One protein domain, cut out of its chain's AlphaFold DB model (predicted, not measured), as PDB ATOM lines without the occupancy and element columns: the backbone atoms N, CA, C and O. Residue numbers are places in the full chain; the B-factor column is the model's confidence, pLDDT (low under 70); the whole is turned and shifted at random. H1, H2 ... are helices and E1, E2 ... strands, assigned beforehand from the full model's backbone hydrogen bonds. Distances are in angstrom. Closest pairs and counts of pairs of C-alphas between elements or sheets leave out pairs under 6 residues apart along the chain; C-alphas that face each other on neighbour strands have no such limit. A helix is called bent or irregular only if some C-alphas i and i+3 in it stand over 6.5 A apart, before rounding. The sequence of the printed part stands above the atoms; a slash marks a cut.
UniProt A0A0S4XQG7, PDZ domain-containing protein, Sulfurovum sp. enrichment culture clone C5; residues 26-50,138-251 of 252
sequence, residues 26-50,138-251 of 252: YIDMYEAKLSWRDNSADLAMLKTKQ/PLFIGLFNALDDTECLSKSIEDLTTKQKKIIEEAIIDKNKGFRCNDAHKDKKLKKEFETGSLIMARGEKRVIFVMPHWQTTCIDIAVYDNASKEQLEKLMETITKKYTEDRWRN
ATOM      1  N   TYR A  26      14.929  31.197   4.313       89.50
ATOM      2  CA  TYR A  26      14.901  32.375   3.447       89.50
ATOM      3  C   TYR A  26      13.755  32.223   2.453       89.50
ATOM      4  O   TYR A  26      13.675  31.200   1.772       89.50
ATOM      5  N   ILE A  27      12.861  33.209   2.378       93.62
ATOM      6  CA  ILE A  27      11.762  33.223   1.411       93.62
ATOM      7  C   ILE A  27      11.853  34.475   0.546       93.62
ATOM      8  O   ILE A  27      11.475  35.566   0.971       93.62
ATOM      9  N   ASP A  28      12.272  34.283  -0.702       95.31
ATOM     10  CA  ASP A  28      12.276  35.339  -1.710       95.31
ATOM     11  C   ASP A  28      10.982  35.273  -2.511       95.31
ATOM     12  O   ASP A  28      10.735  34.318  -3.257       95.31
ATOM     13  N   MET A  29      10.126  36.276  -2.347       97.06
ATOM     14  CA  MET A  29       8.816  36.319  -2.982       97.06
ATOM     15  C   MET A  29       8.862  37.088  -4.301       97.06
ATOM     16  O   MET A  29       9.229  38.262  -4.347       97.06
ATOM     17  N   TYR A  30       8.385  36.451  -5.367       97.06
ATOM     18  CA  TYR A  30       8.310  37.012  -6.712       97.06
ATOM     19  C   TYR A  30       6.858  37.093  -7.176       97.06
ATOM     20  O   TYR A  30       6.139  36.093  -7.184       97.06
ATOM     21  N   GLU A  31       6.433  38.270  -7.630       95.56
ATOM     22  CA  GLU A  31       5.123  38.467  -8.256       95.56
ATOM     23  C   GLU A  31       5.271  38.426  -9.783       95.56
ATOM     24  O   GLU A  31       5.831  39.332 -10.407       95.56
ATOM     25  N   ALA A  32       4.778  37.359 -10.405       95.62
ATOM     26  CA  ALA A  32       4.855  37.148 -11.841       95.62
ATOM     27  C   ALA A  32       3.609  37.682 -12.557       95.62
ATOM     28  O   ALA A  32       2.496  37.178 -12.392       95.62
ATOM     29  N   LYS A  33       3.829  38.676 -13.422       93.25
ATOM     30  CA  LYS A  33       2.827  39.207 -14.352       93.25
ATOM     31  C   LYS A  33       2.894  38.443 -15.670       93.25
ATOM     32  O   LYS A  33       3.945  38.407 -16.305       93.25
ATOM     33  N   LEU A  34       1.775  37.852 -16.083       93.38
ATOM     34  CA  LEU A  34       1.686  37.091 -17.331       93.38
ATOM     35  C   LEU A  34       1.610  38.038 -18.531       93.38
ATOM     36  O   LEU A  34       0.778  38.945 -18.530       93.38
ATOM     37  N   SER A  35       2.438  37.824 -19.557       92.12
ATOM     38  CA  SER A  35       2.577  38.778 -20.668       92.12
ATOM     39  C   SER A  35       1.302  38.966 -21.497       92.12
ATOM     40  O   SER A  35       1.044  40.052 -22.009       92.12
ATOM     41  N   TRP A  36       0.480  37.921 -21.615       89.12
ATOM     42  CA  TRP A  36      -0.763  37.945 -22.391       89.12
ATOM     43  C   TRP A  36      -1.982  38.424 -21.594       89.12
ATOM     44  O   TRP A  36      -3.083  38.441 -22.151       89.12
ATOM     45  N   ARG A  37      -1.826  38.743 -20.302       89.88
ATOM     46  CA  ARG A  37      -2.940  39.010 -19.388       89.88
ATOM     47  C   ARG A  37      -2.924  40.448 -18.884       89.88
ATOM     48  O   ARG A  37      -1.896  40.958 -18.442       89.88
ATOM     49  N   ASP A  38      -4.095  41.074 -18.896       88.50
ATOM     50  CA  ASP A  38      -4.295  42.377 -18.273       88.50
ATOM     51  C   ASP A  38      -4.477  42.219 -16.757       88.50
ATOM     52  O   ASP A  38      -5.586  42.081 -16.240       88.50
ATOM     53  N   ASN A  39      -3.355  42.241 -16.033       85.56
ATOM     54  CA  ASN A  39      -3.367  42.155 -14.573       85.56
ATOM     55  C   ASN A  39      -4.104  43.345 -13.932       85.56
ATOM     56  O   ASN A  39      -4.634  43.212 -12.834       85.56
ATOM     57  N   SER A  40      -4.162  44.509 -14.589       84.19
ATOM     58  CA  SER A  40      -4.876  45.672 -14.054       84.19
ATOM     59  C   SER A  40      -6.387  45.445 -14.061       84.19
ATOM     60  O   SER A  40      -7.047  45.785 -13.079       84.19
ATOM     61  N   ALA A  41      -6.922  44.814 -15.110       87.06
ATOM     62  CA  ALA A  41      -8.320  44.394 -15.146       87.06
ATOM     63  C   ALA A  41      -8.636  43.354 -14.056       87.06
ATOM     64  O   ALA A  41      -9.661  43.472 -13.385       87.06
ATOM     65  N   ASP A  42      -7.739  42.390 -13.816       87.94
ATOM     66  CA  ASP A  42      -7.920  41.394 -12.750       87.94
ATOM     67  C   ASP A  42      -7.972  42.035 -11.360       87.94
ATOM     68  O   ASP A  42      -8.867  41.744 -10.567       87.94
ATOM     69  N   LEU A  43      -7.037  42.944 -11.070       89.06
ATOM     70  CA  LEU A  43      -6.993  43.655  -9.791       89.06
ATOM     71  C   LEU A  43      -8.188  44.599  -9.609       89.06
ATOM     72  O   LEU A  43      -8.626  44.829  -8.482       89.06
ATOM     73  N   ALA A  44      -8.750  45.136 -10.696       86.75
ATOM     74  CA  ALA A  44      -9.921  46.002 -10.625       86.75
ATOM     75  C   ALA A  44     -11.180  45.273 -10.121       86.75
ATOM     76  O   ALA A  44     -12.039  45.932  -9.521       86.75
ATOM     77  N   MET A  45     -11.263  43.951 -10.336       87.25
ATOM     78  CA  MET A  45     -12.374  43.090  -9.906       87.25
ATOM     79  C   MET A  45     -12.301  42.672  -8.431       87.25
ATOM     80  O   MET A  45     -13.307  42.214  -7.889       87.25
ATOM     81  N   LEU A  46     -11.141  42.814  -7.783       88.12
ATOM     82  CA  LEU A  46     -10.970  42.462  -6.373       88.12
ATOM     83  C   LEU A  46     -11.720  43.440  -5.461       88.12
ATOM     84  O   LEU A  46     -11.744  44.654  -5.708       88.12
ATOM     85  N   LYS A  47     -12.304  42.912  -4.380       86.69
ATOM     86  CA  LYS A  47     -12.930  43.728  -3.331       86.69
ATOM     87  C   LYS A  47     -11.873  44.502  -2.562       86.69
ATOM     88  O   LYS A  47     -12.028  45.702  -2.341       86.69
ATOM     89  N   THR A  48     -10.802  43.817  -2.171       83.69
ATOM     90  CA  THR A  48      -9.669  44.450  -1.500       83.69
ATOM     91  C   THR A  48      -8.750  45.054  -2.545       83.69
ATOM     92  O   THR A  48      -8.368  44.405  -3.516       83.69
ATOM     93  N   LYS A  49      -8.377  46.314  -2.347       86.94
ATOM     94  CA  LYS A  49      -7.452  47.027  -3.220       86.94
ATOM     95  C   LYS A  49      -6.326  47.559  -2.363       86.94
ATOM     96  O   LYS A  49      -6.577  48.172  -1.333       86.94
ATOM     97  N   GLN A  50      -5.096  47.328  -2.797       88.81
ATOM     98  CA  GLN A  50      -3.925  47.841  -2.110       88.81
ATOM     99  C   GLN A  50      -3.097  48.662  -3.080       88.81
ATOM    100  O   GLN A  50      -2.677  48.166  -4.125       88.81
ATOM    101  N   PRO A 138      -3.329  42.377  -3.483       92.56
ATOM    102  CA  PRO A 138      -3.484  42.395  -2.032       92.56
ATOM    103  C   PRO A 138      -3.181  41.031  -1.411       92.56
ATOM    104  O   PRO A 138      -2.750  40.968  -0.265       92.56
ATOM    105  N   LEU A 139      -3.354  39.935  -2.158       94.94
ATOM    106  CA  LEU A 139      -2.986  38.610  -1.674       94.94
ATOM    107  C   LEU A 139      -1.467  38.479  -1.583       94.94
ATOM    108  O   LEU A 139      -0.967  37.969  -0.589       94.94
ATOM    109  N   PHE A 140      -0.727  38.965  -2.582       94.88
ATOM    110  CA  PHE A 140       0.735  38.901  -2.561       94.88
ATOM    111  C   PHE A 140       1.309  39.649  -1.351       94.88
ATOM    112  O   PHE A 140       2.133  39.105  -0.617       94.88
ATOM    113  N   ILE A 141       0.842  40.878  -1.112       91.69
ATOM    114  CA  ILE A 141       1.284  41.668   0.043       91.69
ATOM    115  C   ILE A 141       0.770  41.081   1.360       91.69
ATOM    116  O   ILE A 141       1.527  41.006   2.323       91.69
ATOM    117  N   GLY A 142      -0.482  40.623   1.405       92.81
ATOM    118  CA  GLY A 142      -1.044  39.969   2.583       92.81
ATOM    119  C   GLY A 142      -0.226  38.751   3.014       92.81
ATOM    120  O   GLY A 142       0.067  38.600   4.195       92.81
ATOM    121  N   LEU A 143       0.207  37.926   2.059       94.56
ATOM    122  CA  LEU A 143       1.068  36.771   2.313       94.56
ATOM    123  C   LEU A 143       2.472  37.173   2.773       94.56
ATOM    124  O   LEU A 143       2.985  36.588   3.722       94.56
ATOM    125  N   PHE A 144       3.070  38.193   2.153       92.50
ATOM    126  CA  PHE A 144       4.355  38.732   2.601       92.50
ATOM    127  C   PHE A 144       4.285  39.253   4.044       92.50
ATOM    128  O   PHE A 144       5.191  39.018   4.842       92.50
ATOM    129  N   ASN A 145       3.190  39.919   4.409       88.75
ATOM    130  CA  ASN A 145       2.973  40.430   5.762       88.75
ATOM    131  C   ASN A 145       2.622  39.328   6.772       88.75
ATOM    132  O   ASN A 145       2.882  39.505   7.955       88.75
ATOM    133  N   ALA A 146       2.039  38.213   6.324       90.00
ATOM    134  CA  ALA A 146       1.712  37.064   7.171       90.00
ATOM    135  C   ALA A 146       2.939  36.214   7.548       90.00
ATOM    136  O   ALA A 146       2.865  35.393   8.456       90.00
ATOM    137  N   LEU A 147       4.063  36.383   6.850       86.56
ATOM    138  CA  LEU A 147       5.341  35.823   7.274       86.56
ATOM    139  C   LEU A 147       5.901  36.690   8.408       86.56
ATOM    140  O   LEU A 147       6.402  37.773   8.138       86.56
ATOM    141  N   ASP A 148       5.817  36.264   9.664       77.38
ATOM    142  CA  ASP A 148       6.440  37.011  10.764       77.38
ATOM    143  C   ASP A 148       7.968  36.839  10.722       77.38
ATOM    144  O   ASP A 148       8.474  35.715  10.670       77.38
ATOM    145  N   ASP A 149       8.707  37.950  10.758       67.06
ATOM    146  CA  ASP A 149      10.165  37.911  10.869       67.06
ATOM    147  C   ASP A 149      10.523  37.344  12.246       67.06
ATOM    148  O   ASP A 149      10.307  37.965  13.288       67.06
ATOM    149  N   THR A 150      11.033  36.119  12.253       73.19
ATOM    150  CA  THR A 150      11.543  35.454  13.454       73.19
ATOM    151  C   THR A 150      13.050  35.302  13.319       73.19
ATOM    152  O   THR A 150      13.587  35.395  12.219       73.19
ATOM    153  N   GLU A 151      13.752  34.976  14.407       70.12
ATOM    154  CA  GLU A 151      15.193  34.663  14.347       70.12
ATOM    155  C   GLU A 151      15.533  33.583  13.299       70.12
ATOM    156  O   GLU A 151      16.668  33.485  12.835       70.12
ATOM    157  N   CYS A 152      14.543  32.774  12.909       81.00
ATOM    158  CA  CYS A 152      14.688  31.689  11.955       81.00
ATOM    159  C   CYS A 152      14.107  31.983  10.564       81.00
ATOM    160  O   CYS A 152      14.234  31.124   9.696       81.00
ATOM    161  N   LEU A 153      13.480  33.137  10.315       85.19
ATOM    162  CA  LEU A 153      12.871  33.458   9.023       85.19
ATOM    163  C   LEU A 153      13.332  34.824   8.527       85.19
ATOM    164  O   LEU A 153      13.124  35.836   9.183       85.19
ATOM    165  N   SER A 154      13.891  34.840   7.322       88.44
ATOM    166  CA  SER A 154      14.120  36.051   6.549       88.44
ATOM    167  C   SER A 154      13.259  36.006   5.295       88.44
ATOM    168  O   SER A 154      13.175  34.980   4.615       88.44
ATOM    169  N   LYS A 155      12.603  37.121   4.989       91.56
ATOM    170  CA  LYS A 155      11.770  37.269   3.799       91.56
ATOM    171  C   LYS A 155      12.201  38.481   2.994       91.56
ATOM    172  O   LYS A 155      12.588  39.513   3.539       91.56
ATOM    173  N   SER A 156      12.068  38.372   1.685       91.81
ATOM    174  CA  SER A 156      12.314  39.463   0.756       91.81
ATOM    175  C   SER A 156      11.228  39.462  -0.319       91.81
ATOM    176  O   SER A 156      10.560  38.457  -0.572       91.81
ATOM    177  N   ILE A 157      11.013  40.613  -0.950       92.69
ATOM    178  CA  ILE A 157      10.300  40.667  -2.224       92.69
ATOM    179  C   ILE A 157      11.369  40.961  -3.265       92.69
ATOM    180  O   ILE A 157      12.061  41.975  -3.145       92.69
ATOM    181  N   GLU A 158      11.426  40.175  -4.333       94.25
ATOM    182  CA  GLU A 158      12.433  40.286  -5.391       94.25
ATOM    183  C   GLU A 158      11.816  40.643  -6.749       94.25
ATOM    184  O   GLU A 158      10.658  40.335  -7.046       94.25
ATOM    185  N   ASP A 159      12.583  41.363  -7.569       92.38
ATOM    186  CA  ASP A 159      12.155  41.756  -8.913       92.38
ATOM    187  C   ASP A 159      12.585  40.708  -9.944       92.38
ATOM    188  O   ASP A 159      13.717  40.227  -9.957       92.38
ATOM    189  N   LEU A 160      11.678  40.370 -10.863       94.94
ATOM    190  CA  LEU A 160      11.964  39.397 -11.913       94.94
ATOM    191  C   LEU A 160      12.750  40.025 -13.067       94.94
ATOM    192  O   LEU A 160      12.303  40.985 -13.700       94.94
ATOM    193  N   THR A 161      13.861  39.397 -13.442       95.19
ATOM    194  CA  THR A 161      14.561  39.699 -14.697       95.19
ATOM    195  C   THR A 161      13.726  39.291 -15.917       95.19
ATOM    196  O   THR A 161      12.867  38.412 -15.848       95.19
ATOM    197  N   THR A 162      14.017  39.857 -17.094       94.69
ATOM    198  CA  THR A 162      13.356  39.471 -18.359       94.69
ATOM    199  C   THR A 162      13.457  37.969 -18.645       94.69
ATOM    200  O   THR A 162      12.502  37.352 -19.121       94.69
ATOM    201  N   LYS A 163      14.604  37.358 -18.325       96.75
ATOM    202  CA  LYS A 163      14.832  35.918 -18.483       96.75
ATOM    203  C   LYS A 163      13.941  35.105 -17.542       96.75
ATOM    204  O   LYS A 163      13.281  34.171 -17.995       96.75
ATOM    205  N   GLN A 164      13.885  35.487 -16.267       97.62
ATOM    206  CA  GLN A 164      13.029  34.845 -15.271       97.62
ATOM    207  C   GLN A 164      11.544  34.963 -15.629       97.62
ATOM    208  O   GLN A 164      10.850  33.950 -15.596       97.62
ATOM    209  N   LYS A 165      11.069  36.145 -16.056       96.75
ATOM    210  CA  LYS A 165       9.682  36.355 -16.523       96.75
ATOM    211  C   LYS A 165       9.301  35.332 -17.603       96.75
ATOM    212  O   LYS A 165       8.287  34.651 -17.479       96.75
ATOM    213  N   LYS A 166      10.166  35.150 -18.612       96.81
ATOM    214  CA  LYS A 166       9.958  34.173 -19.693       96.81
ATOM    215  C   LYS A 166       9.943  32.725 -19.192       96.81
ATOM    216  O   LYS A 166       9.069  31.958 -19.583       96.81
ATOM    217  N   ILE A 167      10.901  32.346 -18.341       98.25
ATOM    218  CA  ILE A 167      10.978  30.983 -17.788       98.25
ATOM    219  C   ILE A 167       9.726  30.665 -16.967       98.25
ATOM    220  O   ILE A 167       9.164  29.585 -17.123       98.25
ATOM    221  N   ILE A 168       9.283  31.598 -16.121       98.06
ATOM    222  CA  ILE A 168       8.071  31.432 -15.318       98.06
ATOM    223  C   ILE A 168       6.871  31.196 -16.224       98.06
ATOM    224  O   ILE A 168       6.168  30.207 -16.045       98.06
ATOM    225  N   GLU A 169       6.649  32.067 -17.205       96.25
ATOM    226  CA  GLU A 169       5.469  31.985 -18.062       96.25
ATOM    227  C   GLU A 169       5.405  30.666 -18.849       96.25
ATOM    228  O   GLU A 169       4.350  30.037 -18.892       96.25
ATOM    229  N   GLU A 170       6.537  30.192 -19.385       96.44
ATOM    230  CA  GLU A 170       6.634  28.877 -20.040       96.44
ATOM    231  C   GLU A 170       6.369  27.708 -19.075       96.44
ATOM    232  O   GLU A 170       5.821  26.679 -19.472       96.44
ATOM    233  N   ALA A 171       6.787  27.834 -17.815       97.88
ATOM    234  CA  ALA A 171       6.773  26.730 -16.863       97.88
ATOM    235  C   ALA A 171       5.443  26.576 -16.119       97.88
ATOM    236  O   ALA A 171       5.035  25.445 -15.836       97.88
ATOM    237  N   ILE A 172       4.765  27.679 -15.790       97.75
ATOM    238  CA  ILE A 172       3.565  27.655 -14.937       97.75
ATOM    239  C   ILE A 172       2.257  27.553 -15.725       97.75
ATOM    240  O   ILE A 172       1.205  27.321 -15.126       97.75
ATOM    241  N   ILE A 173       2.310  27.710 -17.050       96.44
ATOM    242  CA  ILE A 173       1.142  27.751 -17.932       96.44
ATOM    243  C   ILE A 173       1.148  26.567 -18.906       96.44
ATOM    244  O   ILE A 173       2.193  26.144 -19.391       96.44
ATOM    245  N   ASP A 174      -0.028  26.002 -19.183       94.81
ATOM    246  CA  ASP A 174      -0.223  24.969 -20.200       94.81
ATOM    247  C   ASP A 174      -0.567  25.552 -21.587       94.81
ATOM    248  O   ASP A 174      -0.744  26.753 -21.786       94.81
ATOM    249  N   LYS A 175      -0.715  24.681 -22.590       93.38
ATOM    250  CA  LYS A 175      -1.065  25.085 -23.965       93.38
ATOM    251  C   LYS A 175      -2.391  25.858 -24.091       93.38
ATOM    252  O   LYS A 175      -2.593  26.547 -25.085       93.38
ATOM    253  N   ASN A 176      -3.286  25.735 -23.112       93.62
ATOM    254  CA  ASN A 176      -4.598  26.376 -23.070       93.62
ATOM    255  C   ASN A 176      -4.605  27.621 -22.176       93.62
ATOM    256  O   ASN A 176      -5.677  28.116 -21.830       93.62
ATOM    257  N   LYS A 177      -3.428  28.122 -21.782       92.38
ATOM    258  CA  LYS A 177      -3.282  29.239 -20.844       92.38
ATOM    259  C   LYS A 177      -3.802  28.942 -19.426       92.38
ATOM    260  O   LYS A 177      -4.017  29.864 -18.640       92.38
ATOM    261  N   GLY A 178      -3.991  27.667 -19.086       95.25
ATOM    262  CA  GLY A 178      -4.346  27.208 -17.747       95.25
ATOM    263  C   GLY A 178      -3.116  27.050 -16.856       95.25
ATOM    264  O   GLY A 178      -2.026  26.743 -17.334       95.25
ATOM    265  N   PHE A 179      -3.277  27.241 -15.546       97.69
ATOM    266  CA  PHE A 179      -2.186  27.013 -14.600       97.69
ATOM    267  C   PHE A 179      -1.885  25.529 -14.399       97.69
ATOM    268  O   PHE A 179      -2.774  24.722 -14.115       97.69
ATOM    269  N   ARG A 180      -0.596  25.191 -14.450       97.94
ATOM    270  CA  ARG A 180      -0.037  23.859 -14.191       97.94
ATOM    271  C   ARG A 180       0.028  23.549 -12.693       97.94
ATOM    272  O   ARG A 180       1.094  23.379 -12.106       97.94
ATOM    273  N   CYS A 181      -1.139  23.458 -12.062       97.25
ATOM    274  CA  CYS A 181      -1.280  23.348 -10.605       97.25
ATOM    275  C   CYS A 181      -0.634  22.105  -9.971       97.25
ATOM    276  O   CYS A 181      -0.363  22.106  -8.777       97.25
ATOM    277  N   ASN A 182      -0.382  21.052 -10.749       97.12
ATOM    278  CA  ASN A 182       0.124  19.782 -10.222       97.12
ATOM    279  C   ASN A 182       1.642  19.628 -10.372       97.12
ATOM    280  O   ASN A 182       2.253  18.788  -9.706       97.12
ATOM    281  N   ASP A 183       2.256  20.370 -11.293       97.56
ATOM    282  CA  ASP A 183       3.593  20.033 -11.775       97.56
ATOM    283  C   ASP A 183       4.446  21.216 -12.242       97.56
ATOM    284  O   ASP A 183       5.560  20.971 -12.698       97.56
ATOM    285  N   ALA A 184       4.012  22.472 -12.081       98.25
ATOM    286  CA  ALA A 184       4.838  23.629 -12.441       98.25
ATOM    287  C   ALA A 184       6.230  23.594 -11.771       98.25
ATOM    288  O   ALA A 184       7.242  23.785 -12.436       98.25
ATOM    289  N   HIS A 185       6.313  23.229 -10.486       98.19
ATOM    290  CA  HIS A 185       7.582  23.061  -9.753       98.19
ATOM    291  C   HIS A 185       8.490  21.954 -10.322       98.19
ATOM    292  O   HIS A 185       9.674  21.893 -10.016       98.19
ATOM    293  N   LYS A 186       7.977  21.032 -11.145       97.62
ATOM    294  CA  LYS A 186       8.810  19.982 -11.755       97.62
ATOM    295  C   LYS A 186       9.612  20.497 -12.950       97.62
ATOM    296  O   LYS A 186      10.468  19.766 -13.452       97.62
ATOM    297  N   ASP A 187       9.359  21.725 -13.402       98.25
ATOM    298  CA  ASP A 187      10.101  22.331 -14.496       98.25
ATOM    299  C   ASP A 187      11.586  22.520 -14.140       98.25
ATOM    300  O   ASP A 187      11.958  23.128 -13.134       98.25
ATOM    301  N   LYS A 188      12.464  21.978 -14.989       97.81
ATOM    302  CA  LYS A 188      13.914  21.993 -14.755       97.81
ATOM    303  C   LYS A 188      14.523  23.385 -14.919       97.81
ATOM    304  O   LYS A 188      15.537  23.663 -14.283       97.81
ATOM    305  N   LYS A 189      13.952  24.241 -15.776       97.94
ATOM    306  CA  LYS A 189      14.443  25.612 -15.967       97.94
ATOM    307  C   LYS A 189      14.118  26.451 -14.739       97.94
ATOM    308  O   LYS A 189      15.001  27.169 -14.290       97.94
ATOM    309  N   LEU A 190      12.922  26.299 -14.158       97.06
ATOM    310  CA  LEU A 190      12.579  26.958 -12.894       97.06
ATOM    311  C   LEU A 190      13.561  26.589 -11.780       97.06
ATOM    312  O   LEU A 190      14.157  27.476 -11.183       97.06
ATOM    313  N   LYS A 191      13.806  25.294 -11.551       97.00
ATOM    314  CA  LYS A 191      14.763  24.846 -10.520       97.00
ATOM    315  C   LYS A 191      16.180  25.370 -10.732       97.00
ATOM    316  O   LYS A 191      16.903  25.587  -9.773       97.00
ATOM    317  N   LYS A 192      16.603  25.515 -11.989       97.56
ATOM    318  CA  LYS A 192      17.938  26.023 -12.319       97.56
ATOM    319  C   LYS A 192      18.043  27.539 -12.137       97.56
ATOM    320  O   LYS A 192      19.124  28.025 -11.832       97.56
ATOM    321  N   GLU A 193      16.965  28.265 -12.407       97.81
ATOM    322  CA  GLU A 193      16.963  29.729 -12.407       97.81
ATOM    323  C   GLU A 193      16.739  30.334 -11.022       97.81
ATOM    324  O   GLU A 193      17.186  31.449 -10.770       97.81
ATOM    325  N   PHE A 194      16.029  29.619 -10.153       96.94
ATOM    326  CA  PHE A 194      15.589  30.121  -8.859       96.94
ATOM    327  C   PHE A 194      16.240  29.366  -7.707       96.94
ATOM    328  O   PHE A 194      16.451  28.149  -7.762       96.94
ATOM    329  N   GLU A 195      16.518  30.104  -6.642       94.06
ATOM    330  CA  GLU A 195      17.145  29.580  -5.441       94.06
ATOM    331  C   GLU A 195      16.185  28.703  -4.627       94.06
ATOM    332  O   GLU A 195      14.972  28.633  -4.853       94.06
ATOM    333  N   THR A 196      16.745  28.014  -3.639       89.00
ATOM    334  CA  THR A 196      16.017  27.171  -2.689       89.00
ATOM    335  C   THR A 196      15.031  27.956  -1.807       89.00
ATOM    336  O   THR A 196      14.165  27.362  -1.192       89.00
ATOM    337  N   GLY A 197      15.094  29.282  -1.740       92.06
ATOM    338  CA  GLY A 197      14.117  30.092  -0.995       92.06
ATOM    339  C   GLY A 197      12.980  30.661  -1.844       92.06
ATOM    340  O   GLY A 197      12.081  31.317  -1.325       92.06
ATOM    341  N   SER A 198      13.005  30.473  -3.166       97.25
ATOM    342  CA  SER A 198      12.141  31.253  -4.051       97.25
ATOM    343  C   SER A 198      10.681  30.789  -4.030       97.25
ATOM    344  O   SER A 198      10.372  29.622  -4.285       97.25
ATOM    345  N   LEU A 199       9.772  31.740  -3.821       98.12
ATOM    346  CA  LEU A 199       8.327  31.592  -3.944       98.12
ATOM    347  C   LEU A 199       7.809  32.499  -5.063       98.12
ATOM    348  O   LEU A 199       7.813  33.720  -4.952       98.12
ATOM    349  N   ILE A 200       7.310  31.897  -6.137       98.56
ATOM    350  CA  ILE A 200       6.730  32.614  -7.274       98.56
ATOM    351  C   ILE A 200       5.210  32.578  -7.160       98.56
ATOM    352  O   ILE A 200       4.628  31.497  -7.079       98.56
ATOM    353  N   MET A 201       4.562  33.737  -7.214       98.19
ATOM    354  CA  MET A 201       3.109  33.872  -7.290       98.19
ATOM    355  C   MET A 201       2.706  34.418  -8.659       98.19
ATOM    356  O   MET A 201       3.273  35.403  -9.118       98.19
ATOM    357  N   ALA A 202       1.690  33.828  -9.289       97.25
ATOM    358  CA  ALA A 202       1.039  34.414 -10.460       97.25
ATOM    359  C   ALA A 202      -0.484  34.373 -10.316       97.25
ATOM    360  O   ALA A 202      -1.065  33.356  -9.920       97.25
ATOM    361  N   ARG A 203      -1.138  35.479 -10.675       95.31
ATOM    362  CA  ARG A 203      -2.598  35.592 -10.675       95.31
ATOM    363  C   ARG A 203      -3.174  35.248 -12.045       95.31
ATOM    364  O   ARG A 203      -2.665  35.662 -13.082       95.31
ATOM    365  N   GLY A 204      -4.253  34.478 -12.029       93.38
ATOM    366  CA  GLY A 204      -5.155  34.277 -13.155       93.38
ATOM    367  C   GLY A 204      -6.566  34.744 -12.794       93.38
ATOM    368  O   GLY A 204      -6.793  35.313 -11.730       93.38
ATOM    369  N   GLU A 205      -7.533  34.459 -13.665       88.88
ATOM    370  CA  GLU A 205      -8.912  34.960 -13.521       88.88
ATOM    371  C   GLU A 205      -9.625  34.402 -12.290       88.88
ATOM    372  O   GLU A 205     -10.277  35.119 -11.544       88.88
ATOM    373  N   LYS A 206      -9.507  33.085 -12.108       91.06
ATOM    374  CA  LYS A 206     -10.237  32.313 -11.092       91.06
ATOM    375  C   LYS A 206      -9.310  31.692 -10.062       91.06
ATOM    376  O   LYS A 206      -9.755  31.186  -9.042       91.06
ATOM    377  N   ARG A 207      -8.013  31.655 -10.359       95.25
ATOM    378  CA  ARG A 207      -7.022  30.966  -9.543       95.25
ATOM    379  C   ARG A 207      -5.781  31.810  -9.385       95.25
ATOM    380  O   ARG A 207      -5.464  32.622 -10.248       95.25
ATOM    381  N   VAL A 208      -5.065  31.548  -8.308       97.19
ATOM    382  CA  VAL A 208      -3.689  31.999  -8.106       97.19
ATOM    383  C   VAL A 208      -2.828  30.755  -7.995       97.19
ATOM    384  O   VAL A 208      -3.232  29.785  -7.349       97.19
ATOM    385  N   ILE A 209      -1.678  30.768  -8.658       98.50
ATOM    386  CA  ILE A 209      -0.673  29.715  -8.557       98.50
ATOM    387  C   ILE A 209       0.516  30.223  -7.749       98.50
ATOM    388  O   ILE A 209       1.005  31.330  -7.962       98.50
ATOM    389  N   PHE A 210       0.986  29.370  -6.852       98.56
ATOM    390  CA  PHE A 210       2.211  29.513  -6.087       98.56
ATOM    391  C   PHE A 210       3.151  28.388  -6.483       98.56
ATOM    392  O   PHE A 210       2.756  27.220  -6.514       98.56
ATOM    393  N   VAL A 211       4.397  28.721  -6.790       98.56
ATOM    394  CA  VAL A 211       5.421  27.751  -7.159       98.56
ATOM    395  C   VAL A 211       6.640  27.984  -6.292       98.56
ATOM    396  O   VAL A 211       7.277  29.027  -6.384       98.56
ATOM    397  N   MET A 212       6.981  26.976  -5.495       98.00
ATOM    398  CA  MET A 212       8.299  26.840  -4.894       98.00
ATOM    399  C   MET A 212       9.083  25.838  -5.742       98.00
ATOM    400  O   MET A 212       8.813  24.634  -5.635       98.00
ATOM    401  N   PRO A 213      10.003  26.292  -6.618       97.81
ATOM    402  CA  PRO A 213      10.576  25.468  -7.680       97.81
ATOM    403  C   PRO A 213      11.133  24.125  -7.216       97.81
ATOM    404  O   PRO A 213      10.979  23.138  -7.924       97.81
ATOM    405  N   HIS A 214      11.725  24.032  -6.027       96.38
ATOM    406  CA  HIS A 214      12.334  22.777  -5.573       96.38
ATOM    407  C   HIS A 214      11.391  21.848  -4.793       96.38
ATOM    408  O   HIS A 214      11.718  20.670  -4.663       96.38
ATOM    409  N   TRP A 215      10.198  22.300  -4.375       96.62
ATOM    410  CA  TRP A 215       9.310  21.511  -3.499       96.62
ATOM    411  C   TRP A 215       7.914  21.260  -4.053       96.62
ATOM    412  O   TRP A 215       7.484  20.104  -4.122       96.62
ATOM    413  N   GLN A 216       7.159  22.313  -4.375       97.62
ATOM    414  CA  GLN A 216       5.743  22.147  -4.691       97.62
ATOM    415  C   GLN A 216       5.116  23.296  -5.470       97.62
ATOM    416  O   GLN A 216       5.640  24.403  -5.572       97.62
ATOM    417  N   THR A 217       3.941  22.984  -6.008       98.44
ATOM    418  CA  THR A 217       3.010  23.932  -6.603       98.44
ATOM    419  C   THR A 217       1.711  23.880  -5.818       98.44
ATOM    420  O   THR A 217       1.209  22.790  -5.546       98.44
ATOM    421  N   THR A 218       1.168  25.049  -5.503       98.38
ATOM    422  CA  THR A 218      -0.125  25.209  -4.838       98.38
ATOM    423  C   THR A 218      -0.992  26.112  -5.700       98.38
ATOM    424  O   THR A 218      -0.552  27.177  -6.118       98.38
ATOM    425  N   CYS A 219      -2.227  25.702  -5.973       98.12
ATOM    426  CA  CYS A 219      -3.227  26.562  -6.596       98.12
ATOM    427  C   CYS A 219      -4.397  26.757  -5.647       98.12
ATOM    428  O   CYS A 219      -4.850  25.804  -5.017       98.12
ATOM    429  N   ILE A 220      -4.924  27.972  -5.621       97.62
ATOM    430  CA  ILE A 220      -6.113  28.329  -4.848       97.62
ATOM    431  C   ILE A 220      -7.161  28.966  -5.750       97.62
ATOM    432  O   ILE A 220      -6.834  29.444  -6.838       97.62
ATOM    433  N   ASP A 221      -8.403  28.996  -5.282       95.50
ATOM    434  CA  ASP A 221      -9.455  29.816  -5.875       95.50
ATOM    435  C   ASP A 221      -9.352  31.256  -5.350       95.50
ATOM    436  O   ASP A 221      -9.216  31.480  -4.144       95.50
ATOM    437  N   ILE A 222      -9.410  32.228  -6.258       91.50
ATOM    438  CA  ILE A 222      -9.369  33.657  -5.928       91.50
ATOM    439  C   ILE A 222     -10.516  34.071  -5.004       91.50
ATOM    440  O   ILE A 222     -10.303  34.877  -4.104       91.50
ATOM    441  N   ALA A 223     -11.709  33.501  -5.186       90.50
ATOM    442  CA  ALA A 223     -12.910  33.912  -4.469       90.50
ATOM    443  C   ALA A 223     -12.841  33.593  -2.968       90.50
ATOM    444  O   ALA A 223     -13.534  34.224  -2.175       90.50
ATOM    445  N   VAL A 224     -11.998  32.630  -2.579       92.81
ATOM    446  CA  VAL A 224     -11.773  32.252  -1.176       92.81
ATOM    447  C   VAL A 224     -10.859  33.253  -0.465       92.81
ATOM    448  O   VAL A 224     -10.970  33.419   0.748       92.81
ATOM    449  N   TYR A 225      -9.963  33.907  -1.209       93.25
ATOM    450  CA  TYR A 225      -8.885  34.724  -0.649       93.25
ATOM    451  C   TYR A 225      -8.967  36.215  -1.002       93.25
ATOM    452  O   TYR A 225      -8.143  37.002  -0.536       93.25
ATOM    453  N   ASP A 226      -9.962  36.629  -1.787       89.75
ATOM    454  CA  ASP A 226     -10.333  38.038  -1.899       89.75
ATOM    455  C   ASP A 226     -10.872  38.520  -0.544       89.75
ATOM    456  O   ASP A 226     -11.869  37.997  -0.042       89.75
ATOM    457  N   ASN A 227     -10.190  39.495   0.059       89.69
ATOM    458  CA  ASN A 227     -10.416  39.952   1.433       89.69
ATOM    459  C   ASN A 227     -10.169  38.886   2.524       89.69
ATOM    460  O   ASN A 227     -10.888  38.841   3.525       89.69
ATOM    461  N   ALA A 228      -9.161  38.028   2.333       93.19
ATOM    462  CA  ALA A 228      -8.727  37.062   3.342       93.19
ATOM    463  C   ALA A 228      -8.300  37.735   4.662       93.19
ATOM    464  O   ALA A 228      -7.618  38.761   4.658       93.19
ATOM    465  N   SER A 229      -8.649  37.121   5.795       93.81
ATOM    466  CA  SER A 229      -8.144  37.509   7.114       93.81
ATOM    467  C   SER A 229      -6.663  37.148   7.288       93.81
ATOM    468  O   SER A 229      -6.135  36.295   6.572       93.81
ATOM    469  N   LYS A 230      -6.000  37.742   8.292       92.38
ATOM    470  CA  LYS A 230      -4.619  37.385   8.666       92.38
ATOM    471  C   LYS A 230      -4.467  35.872   8.896       92.38
ATOM    472  O   LYS A 230      -3.610  35.261   8.276       92.38
ATOM    473  N   GLU A 231      -5.368  35.256   9.662       94.25
ATOM    474  CA  GLU A 231      -5.361  33.806   9.926       94.25
ATOM    475  C   GLU A 231      -5.495  32.967   8.639       94.25
ATOM    476  O   GLU A 231      -4.813  31.955   8.458       94.25
ATOM    477  N   GLN A 232      -6.349  33.391   7.697       96.00
ATOM    478  CA  GLN A 232      -6.481  32.709   6.405       96.00
ATOM    479  C   GLN A 232      -5.190  32.797   5.582       96.00
ATOM    480  O   GLN A 232      -4.822  31.824   4.920       96.00
ATOM    481  N   LEU A 233      -4.515  33.949   5.617       96.00
ATOM    482  CA  LEU A 233      -3.250  34.182   4.923       96.00
ATOM    483  C   LEU A 233      -2.103  33.382   5.550       96.00
ATOM    484  O   LEU A 233      -1.350  32.750   4.815       96.00
ATOM    485  N   GLU A 234      -2.011  33.330   6.878       93.75
ATOM    486  CA  GLU A 234      -1.025  32.520   7.610       93.75
ATOM    487  C   GLU A 234      -1.169  31.034   7.275       93.75
ATOM    488  O   GLU A 234      -0.207  30.385   6.869       93.75
ATOM    489  N   LYS A 235      -2.398  30.505   7.331       95.50
ATOM    490  CA  LYS A 235      -2.683  29.110   6.973       95.50
ATOM    491  C   LYS A 235      -2.363  28.804   5.510       95.50
ATOM    492  O   LYS A 235      -1.908  27.704   5.171       95.50
ATOM    493  N   LEU A 236      -2.622  29.758   4.615       96.81
ATOM    494  CA  LEU A 236      -2.240  29.627   3.215       96.81
ATOM    495  C   LEU A 236      -0.716  29.617   3.063       96.81
ATOM    496  O   LEU A 236      -0.201  28.755   2.354       96.81
ATOM    497  N   MET A 237       0.006  30.503   3.752       95.12
ATOM    498  CA  MET A 237       1.467  30.505   3.729       95.12
ATOM    499  C   MET A 237       2.054  29.213   4.267       95.12
ATOM    500  O   MET A 237       2.900  28.636   3.590       95.12
ATOM    501  N   GLU A 238       1.554  28.695   5.391       93.44
ATOM    502  CA  GLU A 238       1.942  27.379   5.904       93.44
ATOM    503  C   GLU A 238       1.725  26.302   4.834       93.44
ATOM    504  O   GLU A 238       2.612  25.501   4.557       93.44
ATOM    505  N   THR A 239       0.578  26.320   4.151       96.25
ATOM    506  CA  THR A 239       0.282  25.364   3.075       96.25
ATOM    507  C   THR A 239       1.268  25.484   1.907       96.25
ATOM    508  O   THR A 239       1.709  24.466   1.370       96.25
ATOM    509  N   ILE A 240       1.618  26.709   1.502       96.44
ATOM    510  CA  ILE A 240       2.551  26.995   0.403       96.44
ATOM    511  C   ILE A 240       3.980  26.576   0.760       96.44
ATOM    512  O   ILE A 240       4.668  26.026  -0.101       96.44
ATOM    513  N   THR A 241       4.418  26.782   2.002       93.69
ATOM    514  CA  THR A 241       5.809  26.569   2.430       93.69
ATOM    515  C   THR A 241       6.043  25.228   3.119       93.69
ATOM    516  O   THR A 241       7.193  24.825   3.261       93.69
ATOM    517  N   LYS A 242       4.986  24.480   3.469       92.88
ATOM    518  CA  LYS A 242       5.046  23.239   4.260       92.88
ATOM    519  C   LYS A 242       6.200  22.312   3.890       92.88
ATOM    520  O   LYS A 242       7.011  21.971   4.742       92.88
ATOM    521  N   LYS A 243       6.300  21.914   2.618       94.56
ATOM    522  CA  LYS A 243       7.348  20.974   2.182       94.56
ATOM    523  C   LYS A 243       8.754  21.555   2.267       94.56
ATOM    524  O   LYS A 243       9.680  20.794   2.517       94.56
ATOM    525  N   TYR A 244       8.905  22.856   2.032       92.62
ATOM    526  CA  TYR A 244      10.185  23.541   2.174       92.62
ATOM    527  C   TYR A 244      10.611  23.571   3.642       92.62
ATOM    528  O   TYR A 244      11.702  23.120   3.978       92.62
ATOM    529  N   THR A 245       9.712  23.987   4.532       88.50
ATOM    530  CA  THR A 245       9.969  24.034   5.974       88.50
ATOM    531  C   THR A 245      10.267  22.643   6.547       88.50
ATOM    532  O   THR A 245      11.263  22.460   7.244       88.50
ATOM    533  N   GLU A 246       9.471  21.627   6.194       90.12
ATOM    534  CA  GLU A 246       9.705  20.237   6.612       90.12
ATOM    535  C   GLU A 246      11.036  19.667   6.099       90.12
ATOM    536  O   GLU A 246      11.610  18.783   6.734       90.12
ATOM    537  N   ASP A 247      11.490  20.095   4.921       90.50
ATOM    538  CA  ASP A 247      12.776  19.692   4.354       90.50
ATOM    539  C   ASP A 247      13.938  20.363   5.093       90.50
ATOM    540  O   ASP A 247      14.860  19.669   5.509       90.50
ATOM    541  N   ARG A 248      13.856  21.673   5.367       87.44
ATOM    542  CA  ARG A 248      14.870  22.398   6.156       87.44
ATOM    543  C   ARG A 248      15.004  21.865   7.580       87.44
ATOM    544  O   ARG A 248      16.113  21.774   8.085       87.44
ATOM    545  N   TRP A 249      13.908  21.446   8.212       82.94
ATOM    546  CA  TRP A 249      13.971  20.802   9.529       82.94
ATOM    547  C   TRP A 249      14.589  19.403   9.495       82.94
ATOM    548  O   TRP A 249      15.257  19.007  10.447       82.94
ATOM    549  N   ARG A 250      14.360  18.637   8.420       86.56
ATOM    550  CA  ARG A 250      14.931  17.289   8.258       86.56
ATOM    551  C   ARG A 250      16.387  17.309   7.802       86.56
ATOM    552  O   ARG A 250      17.117  16.377   8.129       86.56
ATOM    553  N   ASN A 251      16.782  18.344   7.065       83.94
ATOM    554  CA  ASN A 251      18.101  18.516   6.464       83.94
ATOM    555  C   ASN A 251      18.682  19.890   6.861       83.94
ATOM    556  O   ASN A 251      18.687  20.800   6.022       83.94
TER     557      ASN A 251
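This is residues 26 to 50 and 138 to 251 of the 252 residues of the protein "PDZ domain-containing protein" of Sulfurovum sp. enrichment culture clone C5 (UniProt A0A0S4XQG7). A twisted sheet of five strands forms the middle layer, with H2 and H6a over one face and H3 crossing the other. H4 folds back beside H3, while the bent helix H6 turns at residues 241 and 242 so that its arm H6b only grazes the sheet. The printed part has 139 residues with six named helices and five named strands, in the order E1 H1 H2 E2 H3 H4 E3 E4 E5 H5 H6. The sheet is mixed, in the order E2 E1 E3 E4 E5, and the class is mixed, helices and strands. The whole is compact, with a radius of gyration of the C-alphas of 14.3 A and spans of 41 by 35 by 25 A.

E1, residues 26 to 32, begins with C-alpha 26 at (14.901, 32.375, 3.447) and is 18.9 A long. H1 is residues 39 to 44, H2 138 to 146 and E2 153 to 158, 16.0 A. H3, residues 162 to 172, is 15.7 A long, and H4 is 188 to 193. E3 is 198 to 203, E4 207 to 212 and E5 216 to 221, 17.1 A. H5 is 222 to 225. H6, residues 230 to 250, was assigned as one helix by its hydrogen bonds but is bent, with C-alphas 240 and 243 7.9 A apart: arm H6a is 230 to 240, arm H6b 243 to 250, ending with C-alpha 250 at (14.931, 17.289, 8.258).

E1 is parallel to E2 (N 29 and O 156, 2.8 A) and to E3 (N 30 and O 199, 2.8 A). E3, E4 and E5 form a meander, each strand the antiparallel neighbour of the one before, with N 200 and O 211 at 2.9 A and N 210 and O 218 at 2.8 A. E2, H3 H4 and E3 form a split strand-helix-strand unit, two strands running the same way with E1 between them; its crossover is right-handed. H2 runs along the strands at a height over the sheet of 9.3 A. H6a, on the same face, touches H2 about perpendicular at 87 degrees, closest at the C-alphas of Ala 146 and Glu 234, 5.3 A. H3, on the opposite face, runs across the strands and forms a helical hairpin with H4, closest at the C-alphas of Ile 167 and Leu 190, 6.5 A. H5 only grazes the sheet, and H1 is only just not on it, with 4 pairs of C-alphas within 10 A. Every O i to N i+4 pair is within hydrogen-bond range in H1, H2, H3, H4, H6a and H6b; H5 is too short for such a pair.

The C-alphas farthest apart, of Glu 151 and Asn 176, are 43.1 A apart. Residues 51 to 137 are not printed, and C-alphas 50 and 138 are 5.5 A apart across the cut. H3 to H4 is a long link of 15 residues. Mean pLDDT of the printed part is 93.0; residue 149 is under 70.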